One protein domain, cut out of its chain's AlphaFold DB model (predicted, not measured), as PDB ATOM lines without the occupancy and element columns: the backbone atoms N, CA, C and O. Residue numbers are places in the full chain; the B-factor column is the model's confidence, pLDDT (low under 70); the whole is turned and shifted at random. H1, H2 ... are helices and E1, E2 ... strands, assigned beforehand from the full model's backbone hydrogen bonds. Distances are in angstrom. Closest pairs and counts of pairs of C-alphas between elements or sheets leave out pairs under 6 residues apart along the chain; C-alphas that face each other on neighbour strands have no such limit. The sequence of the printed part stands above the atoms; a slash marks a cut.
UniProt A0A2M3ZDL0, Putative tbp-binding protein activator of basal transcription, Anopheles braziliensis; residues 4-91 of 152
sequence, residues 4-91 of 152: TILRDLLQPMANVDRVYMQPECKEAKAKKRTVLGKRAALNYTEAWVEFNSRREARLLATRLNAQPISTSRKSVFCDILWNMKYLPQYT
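This is residues 4 to 91 of the 152 residues of the protein "Putative tbp-binding protein activator of basal transcription" of Anopheles braziliensis (UniProt A0A2M3ZDL0). With little regular structure, this flat, loose domain is built on a two-stranded hairpin, E1 and E2, whose long loop, residues 24 to 43, reaches far to one end. H1 lies by the hairpin, H2 follows E2 at the other end, and residues 65 to 91 loop out and fold back past H2. The printed part has 88 residues, 34 in named elements, in the order H1, E1, E2, H2; the class is mixed, the sheet antiparallel, the radius of gyration of the C-alphas 15.2 A, the spans 45 by 35 by 19 A.

Find C-alpha 16 at (32.035, -18.795, -1.469), where E1, residues 16 to 23, begins its 20.1 A. E2, residues 44 to 51, runs 20.0 A. H1 is residues 4 to 10; H2, residues 54 to 64, ends at (39.896, -31.110, 1.660).

Between E1 and E2, at 165 degrees, look for N 20 and O 48, 2.9 A apart. The closest C-alphas of H1 and E1 are Arg 7 and Val 16, 7.0 A; of E2 and H2, Phe 51 and Ala 57, 6.0 A. H1 and H2 are apart. In both helices every O i to N i+4 pair is within hydrogen-bond range.

The C-alphas of Val 35 and Arg 55 are farthest apart, 45.8 A. The printed part has no cut; the link E1 to E2 is long. pLDDT is under 70 at residues 26 to 32 and 39 to 41.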
ATOM      1  N   THR A   4      42.250 -13.137  -1.129       91.44
ATOM      2  CA  THR A   4      41.893 -13.327  -2.544       91.44
ATOM      3  C   THR A   4      42.305 -14.706  -3.042       91.44
ATOM      4  O   THR A   4      41.472 -15.436  -3.552       91.44
ATOM      5  N   ILE A   5      43.551 -15.109  -2.780       91.88
ATOM      6  CA  ILE A   5      44.075 -16.421  -3.178       91.88
ATOM      7  C   ILE A   5      43.250 -17.547  -2.544       91.88
ATOM      8  O   ILE A   5      42.942 -18.525  -3.213       91.88
ATOM      9  N   LEU A   6      42.876 -17.420  -1.266       93.00
ATOM     10  CA  LEU A   6      42.032 -18.416  -0.603       93.00
ATOM     11  C   LEU A   6      40.662 -18.534  -1.285       93.00
ATOM     12  O   LEU A   6      40.190 -19.647  -1.515       93.00
ATOM     13  N   ARG A   7      40.043 -17.399  -1.631       94.69
ATOM     14  CA  ARG A   7      38.787 -17.392  -2.383       94.69
ATOM     15  C   ARG A   7      38.968 -18.055  -3.743       94.69
ATOM     16  O   ARG A   7      38.208 -18.959  -4.047       94.69
ATOM     17  N   ASP A   8      39.994 -17.682  -4.500       93.81
ATOM     18  CA  ASP A   8      40.264 -18.218  -5.840       93.81
ATOM     19  C   ASP A   8      40.522 -19.731  -5.826       93.81
ATOM     20  O   ASP A   8      40.132 -20.435  -6.753       93.81
ATOM     21  N   LEU A   9      41.141 -20.252  -4.762       93.12
ATOM     22  CA  LEU A   9      41.334 -21.690  -4.579       93.12
ATOM     23  C   LEU A   9      40.014 -22.419  -4.304       93.12
ATOM     24  O   LEU A   9      39.836 -23.538  -4.771       93.12
ATOM     25  N   LEU A  10      39.095 -21.813  -3.546       93.88
ATOM     26  CA  LEU A  10      37.847 -22.453  -3.111       93.88
ATOM     27  C   LEU A  10      36.669 -22.242  -4.074       93.88
ATOM     28  O   LEU A  10      35.817 -23.123  -4.187       93.88
ATOM     29  N   GLN A  11      36.637 -21.118  -4.790       93.88
ATOM     30  CA  GLN A  11      35.561 -20.717  -5.703       93.88
ATOM     31  C   GLN A  11      35.233 -21.778  -6.778       93.88
ATOM     32  O   GLN A  11      34.050 -21.999  -7.027       93.88
ATOM     33  N   PRO A  12      36.208 -22.484  -7.395       93.50
ATOM     34  CA  PRO A  12      35.912 -23.527  -8.383       93.50
ATOM     35  C   PRO A  12      35.244 -24.770  -7.784       93.50
ATOM     36  O   PRO A  12      34.693 -25.587  -8.515       93.50
ATOM     37  N   MET A  13      35.339 -24.947  -6.465       92.25
ATOM     38  CA  MET A  13      34.848 -26.129  -5.763       92.25
ATOM     39  C   MET A  13      33.489 -25.900  -5.094       92.25
ATOM     40  O   MET A  13      32.713 -26.848  -4.973       92.25
ATOM     41  N   ALA A  14      33.208 -24.675  -4.642       93.19
ATOM     42  CA  ALA A  14      31.914 -24.270  -4.097       93.19
ATOM     43  C   ALA A  14      31.723 -22.753  -4.151       93.19
ATOM     44  O   ALA A  14      32.678 -21.975  -4.187       93.19
ATOM     45  N   ASN A  15      30.463 -22.331  -4.053       94.62
ATOM     46  CA  ASN A  15      30.113 -20.917  -4.030       94.62
ATOM     47  C   ASN A  15      30.443 -20.288  -2.667       94.62
ATOM     48  O   ASN A  15      29.709 -20.453  -1.686       94.62
ATOM     49  N   VAL A  16      31.558 -19.556  -2.631       95.31
ATOM     50  CA  VAL A  16      32.035 -18.795  -1.469       95.31
ATOM     51  C   VAL A  16      31.367 -17.421  -1.427       95.31
ATOM     52  O   VAL A  16      31.478 -16.649  -2.385       95.31
ATOM     53  N   ASP A  17      30.734 -17.097  -0.301       94.00
ATOM     54  CA  ASP A  17      30.112 -15.793  -0.059       94.00
ATOM     55  C   ASP A  17      31.107 -14.840   0.627       94.00
ATOM     56  O   ASP A  17      31.713 -13.976  -0.023       94.00
ATOM     57  N   ARG A  18      31.364 -15.063   1.923       94.56
ATOM     58  CA  ARG A  18      32.236 -14.221   2.756       94.56
ATOM     59  C   ARG A  18      33.486 -14.965   3.198       94.56
ATOM     60  O   ARG A  18      33.449 -16.153   3.510       94.56
ATOM     61  N   VAL A  19      34.601 -14.242   3.269       95.50
ATOM     62  CA  VAL A  19      35.888 -14.766   3.743       95.50
ATOM     63  C   VAL A  19      36.505 -13.779   4.719       95.50
ATOM     64  O   VAL A  19      36.614 -12.588   4.429       95.50
ATOM     65  N   TYR A  20      36.936 -14.283   5.868       93.88
ATOM     66  CA  TYR A  20      37.694 -13.532   6.858       93.88
ATOM     67  C   TYR A  20      38.936 -14.331   7.233       93.88
ATOM     68  O   TYR A  20      38.865 -15.538   7.433       93.88
ATOM     69  N   MET A  21      40.084 -13.666   7.323       92.69
ATOM     70  CA  MET A  21      41.330 -14.277   7.777       92.69
ATOM     71  C   MET A  21      41.879 -13.459   8.938       92.69
ATOM     72  O   MET A  21      42.055 -12.244   8.815       92.69
ATOM     73  N   GLN A  22      42.159 -14.120  10.057       91.00
ATOM     74  CA  GLN A  22      42.693 -13.471  11.243       91.00
ATOM     75  C   GLN A  22      44.204 -13.272  11.101       91.00
ATOM     76  O   GLN A  22      44.934 -14.252  10.929       91.00
ATOM     77  N   PRO A  23      44.692 -12.020  11.146       88.38
ATOM     78  CA  PRO A  23      46.115 -11.742  11.050       88.38
ATOM     79  C   PRO A  23      46.848 -12.211  12.313       88.38
ATOM     80  O   PRO A  23      46.356 -12.043  13.430       88.38
ATOM     81  N   GLU A  24      48.062 -12.731  12.134       83.81
ATOM     82  CA  GLU A  24      48.931 -13.217  13.216       83.81
ATOM     83  C   GLU A  24      49.314 -12.097  14.199       83.81
ATOM     84  O   GLU A  24      49.343 -12.285  15.415       83.81
ATOM     85  N   CYS A  25      49.535 -10.882  13.689       71.12
ATOM     86  CA  CYS A  25      49.746  -9.696  14.512       71.12
ATOM     87  C   CYS A  25      48.451  -8.888  14.651       71.12
ATOM     88  O   CYS A  25      47.979  -8.283  13.687       71.12
ATOM     89  N   LYS A  26      47.929  -8.794  15.882       65.81
ATOM     90  CA  LYS A  26      46.822  -7.894  16.240       65.81
ATOM     91  C   LYS A  26      47.256  -6.433  16.038       65.81
ATOM     92  O   LYS A  26      48.008  -5.916  16.856       65.81
ATOM     93  N   GLU A  27      46.828  -5.842  14.918       56.84
ATOM     94  CA  GLU A  27      46.719  -4.427  14.471       56.84
ATOM     95  C   GLU A  27      47.823  -3.390  14.820       56.84
ATOM     96  O   GLU A  27      48.094  -2.519  13.998       56.84
ATOM     97  N   ALA A  28      48.519  -3.471  15.956       52.72
ATOM     98  CA  ALA A  28      49.511  -2.489  16.408       52.72
ATOM     99  C   ALA A  28      50.980  -2.869  16.130       52.72
ATOM    100  O   ALA A  28      51.843  -1.996  16.138       52.72
ATOM    101  N   LYS A  29      51.290  -4.152  15.886       54.69
ATOM    102  CA  LYS A  29      52.682  -4.634  15.704       54.69
ATOM    103  C   LYS A  29      53.034  -5.087  14.286       54.69
ATOM    104  O   LYS A  29      54.201  -5.349  14.003       54.69
ATOM    105  N   ALA A  30      52.058  -5.167  13.380       61.16
ATOM    106  CA  ALA A  30      52.333  -5.527  11.995       61.16
ATOM    107  C   ALA A  30      53.063  -4.363  11.306       61.16
ATOM    108  O   ALA A  30      52.490  -3.290  11.095       61.16
ATOM    109  N   LYS A  31      54.341  -4.556  10.957       63.72
ATOM    110  CA  LYS A  31      55.096  -3.584  10.155       63.72
ATOM    111  C   LYS A  31      54.331  -3.361   8.852       63.72
ATOM    112  O   LYS A  31      54.183  -4.286   8.071       63.72
ATOM    113  N   LYS A  32      53.838  -2.146   8.594       65.75
ATOM    114  CA  LYS A  32      53.077  -1.850   7.360       65.75
ATOM    115  C   LYS A  32      53.953  -1.941   6.104       65.75
ATOM    116  O   LYS A  32      53.451  -2.196   5.008       65.75
ATOM    117  N   ARG A  33      55.263  -1.737   6.266       70.25
ATOM    118  CA  ARG A  33      56.263  -1.766   5.198       70.25
ATOM    119  C   ARG A  33      57.468  -2.598   5.626       70.25
ATOM    120  O   ARG A  33      57.847  -2.590   6.797       70.25
ATOM    121  N   THR A  34      58.052  -3.324   4.682       71.44
ATOM    122  CA  THR A  34      59.342  -3.993   4.857       71.44
ATOM    123  C   THR A  34      60.465  -2.956   4.910       71.44
ATOM    124  O   THR A  34      60.257  -1.790   4.579       71.44
ATOM    125  N   VAL A  35      61.673  -3.382   5.292       74.88
ATOM    126  CA  VAL A  35      62.879  -2.526   5.282       74.88
ATOM    127  C   VAL A  35      63.120  -1.908   3.894       74.88
ATOM    128  O   VAL A  35      63.571  -0.778   3.784       74.88
ATOM    129  N   LEU A  36      62.709  -2.610   2.834       77.69
ATOM    130  CA  LEU A  36      62.778  -2.188   1.429       77.69
ATOM    131  C   LEU A  36      61.575  -1.333   0.979       77.69
ATOM    132  O   LEU A  36      61.361  -1.129  -0.213       77.69
ATOM    133  N   GLY A  37      60.719  -0.892   1.904       74.06
ATOM    134  CA  GLY A  37      59.582  -0.017   1.616       74.06
ATOM    135  C   GLY A  37      58.381  -0.686   0.936       74.06
ATOM    136  O   GLY A  37      57.378   0.001   0.729       74.06
ATOM    137  N   LYS A  38      58.438  -1.991   0.631       71.75
ATOM    138  CA  LYS A  38      57.315  -2.769   0.068       71.75
ATOM    139  C   LYS A  38      56.266  -3.056   1.142       71.75
ATOM    140  O   LYS A  38      56.596  -3.109   2.322       71.75
ATOM    141  N   ARG A  39      55.006  -3.272   0.753       68.25
ATOM    142  CA  ARG A  39      53.949  -3.688   1.692       68.25
ATOM    143  C   ARG A  39      54.357  -5.013   2.341       68.25
ATOM    144  O   ARG A  39      54.688  -5.958   1.629       68.25
ATOM    145  N   ALA A  40      54.391  -5.066   3.672       69.06
ATOM    146  CA  ALA A  40      54.740  -6.307   4.355       69.06
ATOM    147  C   ALA A  40      53.633  -7.345   4.140       69.06
ATOM    148  O   ALA A  40      52.447  -7.010   4.186       69.06
ATOM    149  N   ALA A  41      54.028  -8.593   3.895       68.62
ATOM    150  CA  ALA A  41      53.086  -9.698   3.830       68.62
ATOM    151  C   ALA A  41      52.454  -9.888   5.213       68.62
ATOM    152  O   ALA A  41      53.157  -9.987   6.218       68.62
ATOM    153  N   LEU A  42      51.123  -9.898   5.259       72.94
ATOM    154  CA  LEU A  42      50.400 -10.298   6.455       72.94
ATOM    155  C   LEU A  42      50.392 -11.820   6.505       72.94
ATOM    156  O   LEU A  42      49.968 -12.481   5.555       72.94
ATOM    157  N   ASN A  43      50.863 -12.354   7.621       82.38
ATOM    158  CA  ASN A  43      50.626 -13.736   7.977       82.38
ATOM    159  C   ASN A  43      49.263 -13.837   8.653       82.38
ATOM    160  O   ASN A  43      48.840 -12.924   9.370       82.38
ATOM    161  N   TYR A  44      48.592 -14.956   8.428       88.62
ATOM    162  CA  TYR A  44      47.279 -15.242   8.981       88.62
ATOM    163  C   TYR A  44      47.347 -16.554   9.749       88.62
ATOM    164  O   TYR A  44      47.997 -17.492   9.289       88.62
ATOM    165  N   THR A  45      46.690 -16.608  10.902       90.38
ATOM    166  CA  THR A  45      46.655 -17.804  11.754       90.38
ATOM    167  C   THR A  45      45.479 -18.699  11.407       90.38
ATOM    168  O   THR A  45      45.616 -19.914  11.345       90.38
ATOM    169  N   GLU A  46      44.318 -18.090  11.175       92.06
ATOM    170  CA  GLU A  46      43.045 -18.787  11.003       92.06
ATOM    171  C   GLU A  46      42.199 -18.087   9.938       92.06
ATOM    172  O   GLU A  46      42.369 -16.892   9.674       92.06
ATOM    173  N   ALA A  47      41.283 -18.832   9.321       93.69
ATOM    174  CA  ALA A  47      40.373 -18.321   8.307       93.69
ATOM    175  C   ALA A  47      38.957 -18.876   8.499       93.69
ATOM    176  O   ALA A  47      38.775 -20.056   8.792       93.69
ATOM    177  N   TRP A  48      37.961 -18.024   8.269       95.50
ATOM    178  CA  TRP A  48      36.541 -18.348   8.251       95.50
ATOM    179  C   TRP A  48      36.015 -18.108   6.848       95.50
ATOM    180  O   TRP A  48      36.233 -17.047   6.260       95.50
ATOM    181  N   VAL A  49      35.313 -19.104   6.326       95.62
ATOM    182  CA  VAL A  49      34.714 -19.067   4.997       95.62
ATOM    183  C   VAL A  49      33.241 -19.409   5.144       95.62
ATOM    184  O   VAL A  49      32.892 -20.460   5.681       95.62
ATOM    185  N   GLU A  50      32.388 -18.507   4.679       95.06
ATOM    186  CA  GLU A  50      30.952 -18.714   4.570       95.06
ATOM    187  C   GLU A  50      30.625 -19.163   3.145       95.06
ATOM    188  O   GLU A  50      31.017 -18.526   2.165       95.06
ATOM    189  N   PHE A  51      29.915 -20.282   3.039       94.81
ATOM    190  CA  PHE A  51      29.450 -20.834   1.771       94.81
ATOM    191  C   PHE A  51      27.944 -20.649   1.650       94.81
ATOM    192  O   PHE A  51      27.225 -20.736   2.646       94.81
ATOM    193  N   ASN A  52      27.463 -20.502   0.419       94.38
ATOM    194  CA  ASN A  52      26.033 -20.367   0.144       94.38
ATOM    195  C   ASN A  52      25.261 -21.671   0.468       94.38
ATOM    196  O   ASN A  52      24.156 -21.653   1.005       94.38
ATOM    197  N   SER A  53      25.876 -22.834   0.213       94.44
ATOM    198  CA  SER A  53      25.272 -24.146   0.470       94.44
ATOM    199  C   SER A  53      25.916 -24.870   1.652       94.44
ATOM    200  O   SER A  53      27.102 -25.211   1.647       94.44
ATOM    201  N   ARG A  54      25.092 -25.233   2.643       93.75
ATOM    202  CA  ARG A  54      25.510 -26.059   3.790       93.75
ATOM    203  C   ARG A  54      26.072 -27.421   3.365       93.75
ATOM    204  O   ARG A  54      26.961 -27.957   4.031       93.75
ATOM    205  N   ARG A  55      25.514 -28.017   2.306       94.62
ATOM    206  CA  ARG A  55      25.919 -29.350   1.828       94.62
ATOM    207  C   ARG A  55      27.329 -29.303   1.244       94.62
ATOM    208  O   ARG A  55      28.152 -30.137   1.612       94.62
ATOM    209  N   GLU A  56      27.606 -28.296   0.419       94.31
ATOM    210  CA  GLU A  56      28.928 -28.063  -0.175       94.31
ATOM    211  C   GLU A  56      29.976 -27.775   0.899       94.31
ATOM    212  O   GLU A  56      31.027 -28.409   0.904       94.31
ATOM    213  N   ALA A  57      29.654 -26.913   1.869       95.12
ATOM    214  CA  ALA A  57      30.553 -26.598   2.979       95.12
ATOM    215  C   ALA A  57      30.981 -27.852   3.757       95.12
ATOM    216  O   ALA A  57      32.159 -28.039   4.062       95.12
ATOM    217  N   ARG A  58      30.017 -28.731   4.067       95.81
ATOM    218  CA  ARG A  58      30.287 -29.986   4.776       95.81
ATOM    219  C   ARG A  58      31.151 -30.921   3.936       95.81
ATOM    220  O   ARG A  58      32.143 -31.436   4.444       95.81
ATOM    221  N   LEU A  59      30.779 -31.129   2.673       95.62
ATOM    222  CA  LEU A  59      31.495 -32.024   1.769       95.62
ATOM    223  C   LEU A  59      32.939 -31.562   1.555       95.62
ATOM    224  O   LEU A  59      33.854 -32.374   1.655       95.62
ATOM    225  N   LEU A  60      33.152 -30.269   1.299       95.50
ATOM    226  CA  LEU A  60      34.486 -29.718   1.083       95.50
ATOM    227  C   LEU A  60      35.346 -29.763   2.329       95.50
ATOM    228  O   LEU A  60      36.503 -30.151   2.224       95.50
ATOM    229  N   ALA A  61      34.800 -29.423   3.496       96.06
ATOM    230  CA  ALA A  61      35.563 -29.527   4.732       96.06
ATOM    231  C   ALA A  61      36.047 -30.966   4.953       96.06
ATOM    232  O   ALA A  61      37.218 -31.170   5.241       96.06
ATOM    233  N   THR A  62      35.189 -31.971   4.751       95.88
ATOM    234  CA  THR A  62      35.592 -33.379   4.879       95.88
ATOM    235  C   THR A  62      36.580 -33.804   3.794       95.88
ATOM    236  O   THR A  62      37.538 -34.508   4.093       95.88
ATOM    237  N   ARG A  63      36.362 -33.386   2.543       95.62
ATOM    238  CA  ARG A  63      37.180 -33.799   1.397       95.62
ATOM    239  C   ARG A  63      38.562 -33.156   1.396       95.62
ATOM    240  O   ARG A  63      39.521 -33.823   1.036       95.62
ATOM    241  N   LEU A  64      38.651 -31.869   1.720       95.44
ATOM    242  CA  LEU A  64      39.896 -31.110   1.660       95.44
ATOM    243  C   LEU A  64      40.703 -31.233   2.945       95.44
ATOM    244  O   LEU A  64      41.915 -31.109   2.875       95.44
ATOM    245  N   ASN A  65      40.091 -31.484   4.106       96.69
ATOM    246  CA  ASN A  65      40.853 -31.581   5.346       96.69
ATOM    247  C   ASN A  65      41.972 -32.636   5.250       96.69
ATOM    248  O   ASN A  65      41.746 -33.765   4.814       96.69
ATOM    249  N   ALA A  66      43.175 -32.239   5.667       95.31
ATOM    250  CA  ALA A  66      44.424 -32.992   5.558       95.31
ATOM    251  C   ALA A  66      44.888 -33.324   4.123       95.31
ATOM    252  O   ALA A  66      45.842 -34.082   3.958       95.31
ATOM    253  N   GLN A  67      44.274 -32.751   3.085       95.50
ATOM    254  CA  GLN A  67      44.743 -32.879   1.702       95.50
ATOM    255  C   GLN A  67      45.725 -31.760   1.336       95.50
ATOM    256  O   GLN A  67      45.600 -30.647   1.851       95.50
ATOM    257  N   PRO A  68      46.684 -32.001   0.427       95.19
ATOM    258  CA  PRO A  68      47.567 -30.950  -0.065       95.19
ATOM    259  C   PRO A  68      46.789 -29.876  -0.832       95.19
ATOM    260  O   PRO A  68      45.858 -30.174  -1.582       95.19
ATOM    261  N   ILE A  69      47.195 -28.616  -0.667       93.06
ATOM    262  CA  ILE A  69      46.585 -27.478  -1.370       93.06
ATOM    263  C   ILE A  69      46.897 -27.533  -2.867       93.06
ATOM    264  O   ILE A  69      46.054 -27.193  -3.698       93.06
ATOM    265  N   SER A  70      48.104 -27.965  -3.228       91.50
ATOM    266  CA  SER A  70      48.507 -28.146  -4.616       91.50
ATOM    267  C   SER A  70      49.360 -29.395  -4.769       91.50
ATOM    268  O   SER A  70      50.251 -29.648  -3.971       91.50
ATOM    269  N   THR A  71      49.129 -30.149  -5.839       90.06
ATOM    270  CA  THR A  71      49.954 -31.305  -6.218       90.06
ATOM    271  C   THR A  71      51.134 -30.918  -7.116       90.06
ATOM    272  O   THR A  71      52.013 -31.734  -7.389       90.06
ATOM    273  N   SER A  72      51.180 -29.668  -7.589       92.44
ATOM    274  CA  SER A  72      52.234 -29.188  -8.482       92.44
ATOM    275  C   SER A  72      53.491 -28.817  -7.703       92.44
ATOM    276  O   SER A  72      53.469 -27.903  -6.882       92.44
ATOM    277  N   ARG A  73      54.624 -29.442  -8.044       89.56
ATOM    278  CA  ARG A  73      55.949 -29.154  -7.457       89.56
ATOM    279  C   ARG A  73      56.431 -27.714  -7.659       89.56
ATOM    280  O   ARG A  73      57.315 -27.269  -6.945       89.56
ATOM    281  N   LYS A  74      55.883 -26.997  -8.645       92.31
ATOM    282  CA  LYS A  74      56.221 -25.587  -8.915       92.31
ATOM    283  C   LYS A  74      55.352 -24.610  -8.118       92.31
ATOM    284  O   LYS A  74      55.590 -23.407  -8.164       92.31
ATOM    285  N   SER A  75      54.312 -25.105  -7.448       90.44
ATOM    286  CA  SER A  75      53.395 -24.274  -6.678       90.44
ATOM    287  C   SER A  75      54.022 -23.861  -5.356       90.44
ATOM    288  O   SER A  75      54.609 -24.679  -4.655       90.44
ATOM    289  N   VAL A  76      53.789 -22.612  -4.953       88.12
ATOM    290  CA  VAL A  76      54.149 -22.107  -3.616       88.12
ATOM    291  C   VAL A  76      53.399 -22.822  -2.481       88.12
ATOM    292  O   VAL A  76      53.729 -22.633  -1.315       88.12
ATOM    293  N   PHE A  77      52.380 -23.620  -2.813       89.50
ATOM    294  CA  PHE A  77      51.545 -24.358  -1.867       89.50
ATOM    295  C   PHE A  77      51.751 -25.884  -1.932       89.50
ATOM    296  O   PHE A  77      50.881 -26.613  -1.462       89.50
ATOM    297  N   CYS A  78      52.838 -26.383  -2.540       90.00
ATOM    298  CA  CYS A  78      53.033 -27.827  -2.757       90.00
ATOM    299  C   CYS A  78      53.108 -28.651  -1.464       90.00
ATOM    300  O   CYS A  78      52.525 -29.728  -1.394       90.00
ATOM    301  N   ASP A  79      53.766 -28.122  -0.433       90.62
ATOM    302  CA  ASP A  79      54.005 -28.831   0.832       90.62
ATOM    303  C   ASP A  79      53.042 -28.393   1.947       90.62
ATOM    304  O   ASP A  79      53.252 -28.682   3.125       90.62
ATOM    305  N   ILE A  80      51.981 -27.660   1.594       91.94
ATOM    306  CA  ILE A  80      50.997 -27.159   2.554       91.94
ATOM    307  C   ILE A  80      49.737 -28.013   2.469       91.94
ATOM    308  O   ILE A  80      49.182 -28.217   1.389       91.94
ATOM    309  N   LEU A  81      49.269 -28.474   3.629       95.06
ATOM    310  CA  LEU A  81      48.016 -29.204   3.772       95.06
ATOM    311  C   LEU A  81      46.882 -28.262   4.186       95.06
ATOM    312  O   LEU A  81      47.069 -27.338   4.979       95.06
ATOM    313  N   TRP A  82      45.686 -28.532   3.682       95.00
ATOM    314  CA  TRP A  82      44.451 -27.952   4.184       95.00
ATOM    315  C   TRP A  82      44.170 -28.441   5.608       95.00
ATOM    316  O   TRP A  82      44.235 -29.635   5.899       95.00
ATOM    317  N   ASN A  83      43.768 -27.522   6.480       95.12
ATOM    318  CA  ASN A  83      43.197 -27.830   7.787       95.12
ATOM    319  C   ASN A  83      41.835 -27.139   7.867       95.12
ATOM    320  O   ASN A  83      41.764 -25.911   7.933       95.12
ATOM    321  N   MET A  84      40.755 -27.914   7.760       94.88
ATOM    322  CA  MET A  84      39.398 -27.383   7.632       94.88
ATOM    323  C   MET A  84      38.440 -28.116   8.562       94.88
ATOM    324  O   MET A  84      38.430 -29.343   8.648       94.88
ATOM    325  N   LYS A  85      37.562 -27.351   9.211       95.56
ATOM    326  CA  LYS A  85      36.483 -27.881  10.041       95.56
ATOM    327  C   LYS A  85      35.171 -27.218   9.655       95.56
ATOM    328  O   LYS A  85      35.061 -25.997   9.656       95.56
ATOM    329  N   TYR A  86      34.164 -28.032   9.362       95.94
ATOM    330  CA  TYR A  86      32.808 -27.537   9.159       95.94
ATOM    331  C   TYR A  86      32.153 -27.224  10.510       95.94
ATOM    332  O   TYR A  86      32.154 -28.058  11.420       95.94
ATOM    333  N   LEU A  87      31.578 -26.028  10.628       95.06
ATOM    334  CA  LEU A  87      30.887 -25.564  11.829       95.06
ATOM    335  C   LEU A  87      29.370 -25.539  11.573       95.06
ATOM    336  O   LEU A  87      28.881 -24.670  10.849       95.06
ATOM    337  N   PRO A  88      28.596 -26.496  12.119       93.06
ATOM    338  CA  PRO A  88      27.152 -26.500  11.948       93.06
ATOM    339  C   PRO A  88      26.506 -25.318  12.671       93.06
ATOM    340  O   PRO A  88      26.862 -25.013  13.800       93.06
ATOM    341  N   GLN A  89      25.513 -24.702  12.022       91.94
ATOM    342  CA  GLN A  89      24.678 -23.619  12.578       91.94
ATOM    343  C   GLN A  89      25.445 -22.358  13.011       91.94
ATOM    344  O   GLN A  89      24.865 -21.482  13.640       91.94
ATOM    345  N   TYR A  90      26.720 -22.246  12.647       94.12
ATOM    346  CA  TYR A  90      27.523 -21.072  12.935       94.12
ATOM    347  C   TYR A  90      27.245 -19.979  11.903       94.12
ATOM    348  O   TYR A  90      27.275 -20.256  10.702       94.12
ATOM    349  N   THR A  91      26.961 -18.759  12.359       93.19
ATOM    350  CA  THR A  91      26.629 -17.627  11.478       93.19
ATOM    351  C   THR A  91      27.722 -16.563  11.483       93.19
ATOM    352  O   THR A  91      28.451 -16.387  12.463       93.19
TER     353      THR A  91